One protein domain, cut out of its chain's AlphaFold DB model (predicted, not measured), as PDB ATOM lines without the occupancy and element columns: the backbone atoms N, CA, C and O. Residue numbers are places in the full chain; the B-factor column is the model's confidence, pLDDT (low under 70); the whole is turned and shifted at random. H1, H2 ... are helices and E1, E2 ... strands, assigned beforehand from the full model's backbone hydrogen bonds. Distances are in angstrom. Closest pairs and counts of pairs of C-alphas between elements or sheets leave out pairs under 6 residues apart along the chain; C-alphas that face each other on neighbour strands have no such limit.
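Overview. This is residues 4 to 62 and 127 to 143 of the 153 residues of the protein "RIBORED_LARGE domain-containing protein" of Candidatus Omnitrophica bacterium (UniProt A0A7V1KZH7). A two-stranded hairpin, E1 and E2, makes one end of an elongated domain, and three short helices loosely gathered with their links make the rest: H2 near the base of the hairpin, H1 following E2, and H3 at the far end. The last stretch, residues 127 to 143, pairs briefly with E1 and then bends round the hairpin past E2, with no named element of its own. The printed part has 76 residues, with two named strands and three named helices in the order E1, E2, H1, H2, H3; the sheet, order E1 - E2, is antiparallel. The class is mixed, helices and strands, though under half of the residues, 33 of the 76, are in named elements. The whole is compact, with a radius of gyration of the C-alphas of 12.5 A, and spans 39 by 24 by 19 A.

Arrangement. Begin at the hairpin of E1, residues 4 to 7, and E2, residues 13 to 17, whose directions stand at 151 degrees. Look at Gln 5 and Leu 15: their C-alphas face each other at 4.7 A. N 4 and O 16 are 2.9 A apart, and N 14 and O 6 are 3.0 A apart, both within hydrogen-bond range. Residues 5 to 6 of E1 also pair, antiparallel, with residues 128 to 129. Next find H2, residues 33 to 41; its closest C-alphas to E1 are those of Ser 40 and Tyr 4, 6.2 A apart. Farther out, H1, residues 19 to 27, and H3, residues 53 to 58, are close but not clearly touching, the closest C-alphas being those of Leu 24 and Ala 55, 7.8 A apart. They run opposite ways at a shallow tilt of 27 degrees. H1 and H2 are apart, and so are H2 and H3. In H1 and H3 every O i to N i+4 pair is within hydrogen-bond range; in H2 4 of 5 are.

Along the chain. Find C-alpha 4 at (-21.911, 41.694, -76.073), where E1 begins; it runs 9.7 A to Arg 7. E2 runs 13.1 A from Asn 13 to Val 17. H1 starts at C-alpha 19, (-27.244, 51.062, -81.798), and covers 12.3 A to Glu 27. H2 covers 13.3 A from Ser 33 to Phe 41. H3 covers 8.8 A and ends at C-alpha 58, (-15.842, 52.876, -88.329).

Size, cuts and confidence. The two C-alphas farthest apart are those of Gly 10 and Leu 53, 39.1 A. Residues 63 to 126 are not printed; across this cut C-alphas 62 and 127 are 16.7 A apart. The link from H2 to H3 is long, with 11 residues. The mean pLDDT of the printed part is 79.9; residue 7, residues 9 to 13, residue 127 and residues 132 to 143 are under 70.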
ATOM      1  N   TYR A   4     -22.298  42.444 -77.264       82.94
ATOM      2  CA  TYR A   4     -21.911  41.694 -76.073       82.94
ATOM      3  C   TYR A   4     -23.142  41.150 -75.358       82.94
ATOM      4  O   TYR A   4     -24.246  41.677 -75.479       82.94
ATOM      5  N   GLN A   5     -22.928  40.084 -74.603       81.62
ATOM      6  CA  GLN A   5     -23.920  39.516 -73.719       81.62
ATOM      7  C   GLN A   5     -23.747  40.135 -72.332       81.62
ATOM      8  O   GLN A   5     -22.649  40.124 -71.767       81.62
ATOM      9  N   ARG A   6     -24.829  40.700 -71.796       76.62
ATOM     10  CA  ARG A   6     -24.881  41.219 -70.431       76.62
ATOM     11  C   ARG A   6     -25.595  40.211 -69.544       76.62
ATOM     12  O   ARG A   6     -26.761  39.883 -69.773       76.62
ATOM     13  N   ARG A   7     -24.900  39.741 -68.509       69.00
ATOM     14  CA  ARG A   7     -25.484  38.868 -67.488       69.00
ATOM     15  C   ARG A   7     -26.167  39.712 -66.414       69.00
ATOM     16  O   ARG A   7     -25.508  40.522 -65.762       69.00
ATOM     17  N   ILE A   8     -27.471  39.520 -66.224       74.00
ATOM     18  CA  ILE A   8     -28.264  40.224 -65.202       74.00
ATOM     19  C   ILE A   8     -28.475  39.305 -63.987       74.00
ATOM     20  O   ILE A   8     -28.384  38.074 -64.077       74.00
ATOM     21  N   LEU A   9     -28.721  39.909 -62.821       66.75
ATOM     22  CA  LEU A   9     -29.170  39.201 -61.622       66.75
ATOM     23  C   LEU A   9     -30.415  38.363 -61.968       66.75
ATOM     24  O   LEU A   9     -31.367  38.873 -62.549       66.75
ATOM     25  N   GLY A  10     -30.372  37.061 -61.672       66.19
ATOM     26  CA  GLY A  10     -31.408  36.097 -62.078       66.19
ATOM     27  C   GLY A  10     -31.009  35.152 -63.218       66.19
ATOM     28  O   GLY A  10     -31.837  34.378 -63.681       66.19
ATOM     29  N   GLY A  11     -29.753  35.192 -63.684       65.88
ATOM     30  CA  GLY A  11     -29.209  34.187 -64.612       65.88
ATOM     31  C   GLY A  11     -29.644  34.345 -66.071       65.88
ATOM     32  O   GLY A  11     -29.218  33.558 -66.909       65.88
ATOM     33  N   LYS A  12     -30.437  35.375 -66.385       68.00
ATOM     34  CA  LYS A  12     -30.801  35.730 -67.758       68.00
ATOM     35  C   LYS A  12     -29.669  36.500 -68.431       68.00
ATOM     36  O   LYS A  12     -29.039  37.373 -67.826       68.00
ATOM     37  N   ASN A  13     -29.467  36.191 -69.703       68.31
ATOM     38  CA  ASN A  13     -28.478  36.830 -70.545       68.31
ATOM     39  C   ASN A  13     -29.168  37.627 -71.656       68.31
ATOM     40  O   ASN A  13     -30.006  37.079 -72.367       68.31
ATOM     41  N   PHE A  14     -28.784  38.891 -71.827       76.62
ATOM     42  CA  PHE A  14     -29.322  39.764 -72.873       76.62
ATOM     43  C   PHE A  14     -28.240  40.102 -73.889       76.62
ATOM     44  O   PHE A  14     -27.108  40.404 -73.505       76.62
ATOM     45  N   LEU A  15     -28.585  40.058 -75.177       80.50
ATOM     46  CA  LEU A  15     -27.711  40.541 -76.239       80.50
ATOM     47  C   LEU A  15     -27.886  42.049 -76.406       80.50
ATOM     48  O   LEU A  15     -28.965  42.516 -76.761       80.50
ATOM     49  N   GLU A  16     -26.810  42.800 -76.211       83.00
ATOM     50  CA  GLU A  16     -26.752  44.222 -76.524       83.00
ATOM     51  C   GLU A  16     -25.858  44.429 -77.752       83.00
ATOM     52  O   GLU A  16     -24.706  43.988 -77.785       83.00
ATOM     53  N   VAL A  17     -26.389  45.114 -78.766       86.88
ATOM     54  CA  VAL A  17     -25.676  45.476 -79.999       86.88
ATOM     55  C   VAL A  17     -25.540  46.991 -80.057       86.88
ATOM     56  O   VAL A  17     -26.466  47.717 -79.704       86.88
ATOM     57  N   ASN A  18     -24.405  47.488 -80.551       89.88
ATOM     58  CA  ASN A  18     -24.193  48.918 -80.742       89.88
ATOM     59  C   ASN A  18     -25.323  49.536 -81.607       89.88
ATOM     60  O   ASN A  18     -25.475  49.159 -82.776       89.88
ATOM     61  N   PRO A  19     -26.085  50.518 -81.091       90.19
ATOM     62  CA  PRO A  19     -27.244  51.062 -81.798       90.19
ATOM     63  C   PRO A  19     -26.865  51.822 -83.073       90.19
ATOM     64  O   PRO A  19     -27.612  51.799 -84.051       90.19
ATOM     65  N   TYR A  20     -25.681  52.439 -83.116       91.69
ATOM     66  CA  TYR A  20     -25.180  53.106 -84.320       91.69
ATOM     67  C   TYR A  20     -24.806  52.106 -85.412       91.69
ATOM     68  O   TYR A  20     -25.000  52.390 -86.592       91.69
ATOM     69  N   PHE A  21     -24.315  50.921 -85.034       92.12
ATOM     70  CA  PHE A  21     -24.079  49.843 -85.992       92.12
ATOM     71  C   PHE A  21     -25.401  49.356 -86.590       92.12
ATOM     72  O   PHE A  21     -25.510  49.259 -87.809       92.12
ATOM     73  N   LEU A  22     -26.423  49.131 -85.755       90.12
ATOM     74  CA  LEU A  22     -27.761  48.741 -86.217       90.12
ATOM     75  C   LEU A  22     -28.373  49.785 -87.155       90.12
ATOM     76  O   LEU A  22     -28.922  49.429 -88.198       90.12
ATOM     77  N   LYS A  23     -28.259  51.069 -86.803       91.94
ATOM     78  CA  LYS A  23     -28.732  52.175 -87.636       91.94
ATOM     79  C   LYS A  23     -28.036  52.173 -88.998       91.94
ATOM     80  O   LYS A  23     -28.722  52.127 -90.017       91.94
ATOM     81  N   LEU A  24     -26.701  52.118 -89.020       92.50
ATOM     82  CA  LEU A  24     -25.943  52.080 -90.273       92.50
ATOM     83  C   LEU A  24     -26.284  50.839 -91.110       92.50
ATOM     84  O   LEU A  24     -26.429  50.944 -92.325       92.50
ATOM     85  N   ALA A  25     -26.428  49.672 -90.478       92.06
ATOM     86  CA  ALA A  25     -26.760  48.424 -91.158       92.06
ATOM     87  C   ALA A  25     -28.125  48.482 -91.852       92.06
ATOM     88  O   ALA A  25     -28.259  48.013 -92.985       92.06
ATOM     89  N   LYS A  26     -29.122  49.100 -91.205       92.06
ATOM     90  CA  LYS A  26     -30.452  49.328 -91.782       92.06
ATOM     91  C   LYS A  26     -30.405  50.347 -92.922       92.06
ATOM     92  O   LYS A  26     -30.899  50.061 -94.007       92.06
ATOM     93  N   GLU A  27     -29.757  51.492 -92.712       93.81
ATOM     94  CA  GLU A  27     -29.630  52.554 -93.725       93.81
ATOM     95  C   GLU A  27     -28.901  52.078 -94.989       93.81
ATOM     96  O   GLU A  27     -29.285  52.412 -96.108       93.81
ATOM     97  N   LYS A  28     -27.853  51.269 -94.822       92.25
ATOM     98  CA  LYS A  28     -27.042  50.721 -95.917       92.25
ATOM     99  C   LYS A  28     -27.511  49.342 -96.392       92.25
ATOM    100  O   LYS A  28     -26.825  48.738 -97.211       92.25
ATOM    101  N   LYS A  29     -28.661  48.860 -95.905       93.00
ATOM    102  CA  LYS A  29     -29.329  47.619 -96.335       93.00
ATOM    103  C   LYS A  29     -28.459  46.350 -96.267       93.00
ATOM    104  O   LYS A  29     -28.634  45.451 -97.078       93.00
ATOM    105  N   PHE A  30     -27.548  46.259 -95.296       91.31
ATOM    106  CA  PHE A  30     -26.777  45.030 -95.022       91.31
ATOM    107  C   PHE A  30     -27.172  44.365 -93.695       91.31
ATOM    108  O   PHE A  30     -26.514  43.443 -93.226       91.31
ATOM    109  N   TYR A  31     -28.242  44.843 -93.060       90.94
ATOM    110  CA  TYR A  31     -28.795  44.230 -91.859       90.94
ATOM    111  C   TYR A  31     -29.441  42.870 -92.170       90.94
ATOM    112  O   TYR A  31     -30.333  42.787 -93.012       90.94
ATOM    113  N   SER A  32     -29.062  41.835 -91.422       88.88
ATOM    114  CA  SER A  32     -29.762  40.548 -91.369       88.88
ATOM    115  C   SER A  32     -29.740  39.989 -89.944       88.88
ATOM    116  O   SER A  32     -28.845  40.306 -89.160       88.88
ATOM    117  N   SER A  33     -30.714  39.143 -89.596       85.75
ATOM    118  CA  SER A  33     -30.723  38.428 -88.309       85.75
ATOM    119  C   SER A  33     -29.484  37.543 -88.148       85.75
ATOM    120  O   SER A  33     -28.840  37.584 -87.103       85.75
ATOM    121  N   SER A  34     -29.091  36.842 -89.216       86.00
ATOM    122  CA  SER A  34     -27.877  36.018 -89.260       86.00
ATOM    123  C   SER A  34     -26.598  36.820 -89.010       86.00
ATOM    124  O   SER A  34     -25.690  36.340 -88.336       86.00
ATOM    125  N   LEU A  35     -26.525  38.068 -89.488       87.62
ATOM    126  CA  LEU A  35     -25.388  38.946 -89.235       87.62
ATOM    127  C   LEU A  35     -25.309  39.337 -87.757       87.62
ATOM    128  O   LEU A  35     -24.218  39.349 -87.192       87.62
ATOM    129  N   ILE A  36     -26.445  39.668 -87.134       85.94
ATOM    130  CA  ILE A  36     -26.497  40.032 -85.708       85.94
ATOM    131  C   ILE A  36     -26.085  38.855 -84.821       85.94
ATOM    132  O   ILE A  36     -25.361  39.031 -83.840       85.94
ATOM    133  N   GLU A  37     -26.492  37.652 -85.199       83.75
ATOM    134  CA  GLU A  37     -26.034  36.435 -84.549       83.75
ATOM    135  C   GLU A  37     -24.521  36.240 -84.744       83.75
ATOM    136  O   GLU A  37     -23.794  36.087 -83.764       83.75
ATOM    137  N   GLU A  38     -23.994  36.360 -85.965       87.38
ATOM    138  CA  GLU A  38     -22.561  36.176 -86.229       87.38
ATOM    139  C   GLU A  38     -21.671  37.181 -85.467       87.38
ATOM    140  O   GLU A  38     -20.622  36.805 -84.927       87.38
ATOM    141  N   ILE A  39     -22.076  38.455 -85.380       88.88
ATOM    142  CA  ILE A  39     -21.326  39.476 -84.622       88.88
ATOM    143  C   ILE A  39     -21.372  39.230 -83.109       88.88
ATOM    144  O   ILE A  39     -20.506  39.744 -82.400       88.88
ATOM    145  N   SER A  40     -22.352  38.476 -82.601       85.50
ATOM    146  CA  SER A  40     -22.472  38.182 -81.167       85.50
ATOM    147  C   SER A  40     -21.356  37.261 -80.669       85.50
ATOM    148  O   SER A  40     -20.852  37.435 -79.556       85.50
ATOM    149  N   PHE A  41     -20.894  36.352 -81.531       85.88
ATOM    150  CA  PHE A  41     -19.827  35.394 -81.236       85.88
ATOM    151  C   PHE A  41     -18.419  35.937 -81.516       85.88
ATOM    152  O   PHE A  41     -17.421  35.347 -81.098       85.88
ATOM    153  N   LYS A  42     -18.297  37.052 -82.249       87.75
ATOM    154  CA  LYS A  42     -17.007  37.559 -82.738       87.75
ATOM    155  C   LYS A  42     -16.646  38.913 -82.119       87.75
ATOM    156  O   LYS A  42     -17.422  39.862 -82.173       87.75
ATOM    157  N   PRO A  43     -15.407  39.092 -81.624       86.56
ATOM    158  CA  PRO A  43     -14.980  40.362 -81.034       86.56
ATOM    159  C   PRO A  43     -14.691  41.464 -82.064       86.56
ATOM    160  O   PRO A  43     -14.500  42.619 -81.676       86.56
ATOM    161  N   SER A  44     -14.606  41.118 -83.350       90.69
ATOM    162  CA  SER A  44     -14.166  41.991 -84.441       90.69
ATOM    163  C   SER A  44     -14.958  41.721 -85.716       90.69
ATOM    164  O   SER A  44     -15.221  40.570 -86.065       90.69
ATOM    165  N   LEU A  45     -15.251  42.793 -86.453       91.75
ATOM    166  CA  LEU A  45     -15.929  42.735 -87.747       91.75
ATOM    167  C   LEU A  45     -14.988  42.397 -88.913       91.75
ATOM    168  O   LEU A  45     -15.457  42.135 -90.021       91.75
ATOM    169  N   LYS A  46     -13.660  42.404 -88.715       88.50
ATOM    170  CA  LYS A  46     -12.685  42.271 -89.817       88.50
ATOM    171  C   LYS A  46     -12.916  41.009 -90.654       88.50
ATOM    172  O   LYS A  46     -12.910  41.084 -91.882       88.50
ATOM    173  N   LYS A  47     -13.159  39.881 -89.979       87.19
ATOM    174  CA  LYS A  47     -13.295  38.542 -90.580       87.19
ATOM    175  C   LYS A  47     -14.722  38.177 -91.009       87.19
ATOM    176  O   LYS A  47     -14.917  37.080 -91.519       87.19
ATOM    177  N   ILE A  48     -15.703  39.046 -90.777       88.44
ATOM    178  CA  ILE A  48     -17.107  38.781 -91.114       88.44
ATOM    179  C   ILE A  48     -17.337  39.159 -92.579       88.44
ATOM    180  O   ILE A  48     -16.877  40.219 -93.026       88.44
ATOM    181  N   LYS A  49     -17.964  38.262 -93.340       83.62
ATOM    182  CA  LYS A  49     -18.327  38.508 -94.743       83.62
ATOM    183  C   LYS A  49     -19.540  39.453 -94.782       83.62
ATOM    184  O   LYS A  49     -20.129  39.738 -93.751       83.62
ATOM    185  N   ASP A  50     -19.824  40.065 -95.925       85.75
ATOM    186  CA  ASP A  50     -21.047  40.872 -96.131       85.75
ATOM    187  C   ASP A  50     -21.173  42.199 -95.347       85.75
ATOM    188  O   ASP A  50     -22.138  42.940 -95.523       85.75
ATOM    189  N   ILE A  51     -20.161  42.590 -94.560       89.94
ATOM    190  CA  ILE A  51     -20.077  43.939 -93.973       89.94
ATOM    191  C   ILE A  51     -19.249  44.859 -94.886       89.94
ATOM    192  O   ILE A  51     -18.063  44.575 -95.116       89.94
ATOM    193  N   PRO A  52     -19.793  46.011 -95.333       92.56
ATOM    194  CA  PRO A  52     -19.054  46.988 -96.128       92.56
ATOM    195  C   PRO A  52     -17.760  47.454 -95.451       92.56
ATOM    196  O   PRO A  52     -17.715  47.682 -94.237       92.56
ATOM    197  N   LEU A  53     -16.705  47.689 -96.241       91.25
ATOM    198  CA  LEU A  53     -15.399  48.117 -95.721       91.25
ATOM    199  C   LEU A  53     -15.492  49.412 -94.900       91.25
ATOM    200  O   LEU A  53     -14.808  49.556 -93.887       91.25
ATOM    201  N   GLN A  54     -16.369  50.335 -95.299       91.06
ATOM    202  CA  GLN A  54     -16.622  51.571 -94.560       91.06
ATOM    203  C   GLN A  54     -17.113  51.289 -93.132       91.06
ATOM    204  O   GLN A  54     -16.577  51.855 -92.182       91.06
ATOM    205  N   ALA A  55     -18.064  50.366 -92.961       91.94
ATOM    206  CA  ALA A  55     -18.555  49.975 -91.643       91.94
ATOM    207  C   ALA A  55     -17.448  49.299 -90.816       91.94
ATOM    208  O   ALA A  55     -17.249  49.657 -89.658       91.94
ATOM    209  N   LYS A  56     -16.642  48.413 -91.423       92.75
ATOM    210  CA  LYS A  56     -15.484  47.792 -90.745       92.75
ATOM    211  C   LYS A  56     -14.450  48.815 -90.259       92.75
ATOM    212  O   LYS A  56     -13.809  48.587 -89.238       92.75
ATOM    213  N   ARG A  57     -14.275  49.928 -90.981       92.69
ATOM    214  CA  ARG A  57     -13.354  51.016 -90.604       92.69
ATOM    215  C   ARG A  57     -13.886  51.887 -89.468       92.69
ATOM    216  O   ARG A  57     -13.084  52.394 -88.693       92.69
ATOM    217  N   ILE A  58     -15.201  52.072 -89.382       93.44
ATOM    218  CA  ILE A  58     -15.842  52.876 -88.329       93.44
ATOM    219  C   ILE A  58     -15.927  52.073 -87.026       93.44
ATOM    220  O   ILE A  58     -15.579  52.565 -85.958       93.44
ATOM    221  N   PHE A  59     -16.344  50.812 -87.119       93.88
ATOM    222  CA  PHE A  59     -16.653  49.952 -85.977       93.88
ATOM    223  C   PHE A  59     -15.480  49.033 -85.600       93.88
ATOM    224  O   PHE A  59     -15.634  47.825 -85.417       93.88
ATOM    225  N   VAL A  60     -14.287  49.621 -85.487       92.94
ATOM    226  CA  VAL A  60     -13.078  48.946 -84.988       92.94
ATOM    227  C   VAL A  60     -13.209  48.730 -83.481       92.94
ATOM    228  O   VAL A  60     -13.601  49.643 -82.754       92.94
ATOM    229  N   THR A  61     -12.873  47.539 -82.981       91.00
ATOM    230  CA  THR A  61     -12.971  47.243 -81.543       91.00
ATOM    231  C   THR A  61     -11.610  47.282 -80.852       91.00
ATOM    232  O   THR A  61     -10.563  47.295 -81.492       91.00
ATOM    233  N   ALA A  62     -11.589  47.266 -79.517       86.75
ATOM    234  CA  ALA A  62     -10.329  47.217 -78.770       86.75
ATOM    235  C   ALA A  62      -9.464  45.986 -79.125       86.75
ATOM    236  O   ALA A  62      -8.241  46.074 -79.100       86.75
ATOM    237  N   VAL A 127     -18.794  40.254 -66.684       69.12
ATOM    238  CA  VAL A 127     -20.080  40.974 -66.785       69.12
ATOM    239  C   VAL A 127     -20.476  41.166 -68.249       69.12
ATOM    240  O   VAL A 127     -21.658  41.122 -68.583       69.12
ATOM    241  N   LEU A 128     -19.467  41.364 -69.101       73.38
ATOM    242  CA  LEU A 128     -19.588  41.515 -70.542       73.38
ATOM    243  C   LEU A 128     -18.761  40.409 -71.197       73.38
ATOM    244  O   LEU A 128     -17.540  40.366 -71.025       73.38
ATOM    245  N   SER A 129     -19.420  39.531 -71.937       80.56
ATOM    246  CA  SER A 129     -18.779  38.461 -72.702       80.56
ATOM    247  C   SER A 129     -19.272  38.477 -74.142       80.56
ATOM    248  O   SER A 129     -20.286  39.094 -74.474       80.56
ATOM    249  N   LEU A 130     -18.526  37.817 -75.022       81.94
ATOM    250  CA  LEU A 130     -19.100  37.364 -76.286       81.94
ATOM    251  C   LEU A 130     -20.181  36.318 -75.988       81.94
ATOM    252  O   LEU A 130     -20.162  35.711 -74.914       81.94
ATOM    253  N   ALA A 131     -21.120  36.136 -76.913       73.50
ATOM    254  CA  ALA A 131     -22.109  35.076 -76.784       73.50
ATOM    255  C   ALA A 131     -21.400  33.710 -76.754       73.50
ATOM    256  O   ALA A 131     -20.502  33.460 -77.559       73.50
ATOM    257  N   GLU A 132     -21.775  32.854 -75.804       68.19
ATOM    258  CA  GLU A 132     -21.336  31.448 -75.738       68.19
ATOM    259  C   GLU A 132     -22.393  30.510 -76.345       68.19
ATOM    260  O   GLU A 132     -22.055  29.490 -76.937       68.19
ATOM    261  N   GLU A 133     -23.664  30.912 -76.283       62.75
ATOM    262  CA  GLU A 133     -24.830  30.226 -76.846       62.75
ATOM    263  C   GLU A 133     -25.674  31.223 -77.652       62.75
ATOM    264  O   GLU A 133     -25.568  32.435 -77.432       62.75
ATOM    265  N   ALA A 134     -26.518  30.721 -78.563       55.69
ATOM    266  CA  ALA A 134     -27.427  31.545 -79.359       55.69
ATOM    267  C   ALA A 134     -28.302  32.407 -78.428       55.69
ATOM    268  O   ALA A 134     -29.109  31.874 -77.658       55.69
ATOM    269  N   PRO A 135     -28.126  33.738 -78.426       54.44
ATOM    270  CA  PRO A 135     -28.808  34.581 -77.466       54.44
ATOM    271  C   PRO A 135     -30.285  34.734 -77.840       54.44
ATOM    272  O   PRO A 135     -30.628  34.945 -79.002       54.44
ATOM    273  N   LEU A 136     -31.164  34.723 -76.836       49.81
ATOM    274  CA  LEU A 136     -32.543  35.179 -76.999       49.81
ATOM    275  C   LEU A 136     -32.513  36.657 -77.416       49.81
ATOM    276  O   LEU A 136     -32.028  37.513 -76.671       49.81
ATOM    277  N   SER A 137     -32.986  36.962 -78.624       47.06
ATOM    278  CA  SER A 137     -33.045  38.333 -79.127       47.06
ATOM    279  C   SER A 137     -34.115  39.108 -78.363       47.06
ATOM    280  O   SER A 137     -35.289  38.743 -78.414       47.06
ATOM    281  N   VAL A 138     -33.734  40.185 -77.678       46.38
ATOM    282  CA  VAL A 138     -34.687  41.078 -77.005       46.38
ATOM    283  C   VAL A 138     -34.689  42.428 -77.711       46.38
ATOM    284  O   VAL A 138     -33.647  42.904 -78.165       46.38
ATOM    285  N   HIS A 139     -35.872  43.028 -77.844       41.31
ATOM    286  CA  HIS A 139     -36.057  44.338 -78.462       41.31
ATOM    287  C   HIS A 139     -35.191  45.418 -77.789       41.31
ATOM    288  O   HIS A 139     -34.948  45.384 -76.582       41.31
ATOM    289  N   ALA A 140     -34.755  46.400 -78.589       47.97
ATOM    290  CA  ALA A 140     -33.841  47.480 -78.195       47.97
ATOM    291  C   ALA A 140     -34.280  48.269 -76.944       47.97
ATOM    292  O   ALA A 140     -33.439  48.874 -76.283       47.97
ATOM    293  N   GLU A 141     -35.562  48.218 -76.585       40.09
ATOM    294  CA  GLU A 141     -36.149  48.850 -75.397       40.09
ATOM    295  C   GLU A 141     -35.573  48.330 -74.068       40.09
ATOM    296  O   GLU A 141     -35.546  49.067 -73.089       40.09
ATOM    297  N   TYR A 142     -35.017  47.112 -74.030       46.59
ATOM    298  CA  TYR A 142     -34.428  46.527 -72.814       46.59
ATOM    299  C   TYR A 142     -32.901  46.689 -72.711       46.59
ATOM    300  O   TYR A 142     -32.289  46.210 -71.758       46.59
ATOM    301  N   SER A 143     -32.266  47.385 -73.664       46.47
ATOM    302  CA  SER A 143     -30.800  47.552 -73.735       46.47
ATOM    303  C   SER A 143     -30.228  48.661 -72.834       46.47
ATOM    304  O   SER A 143     -29.074  49.054 -72.981       46.47
TER     305      SER A 143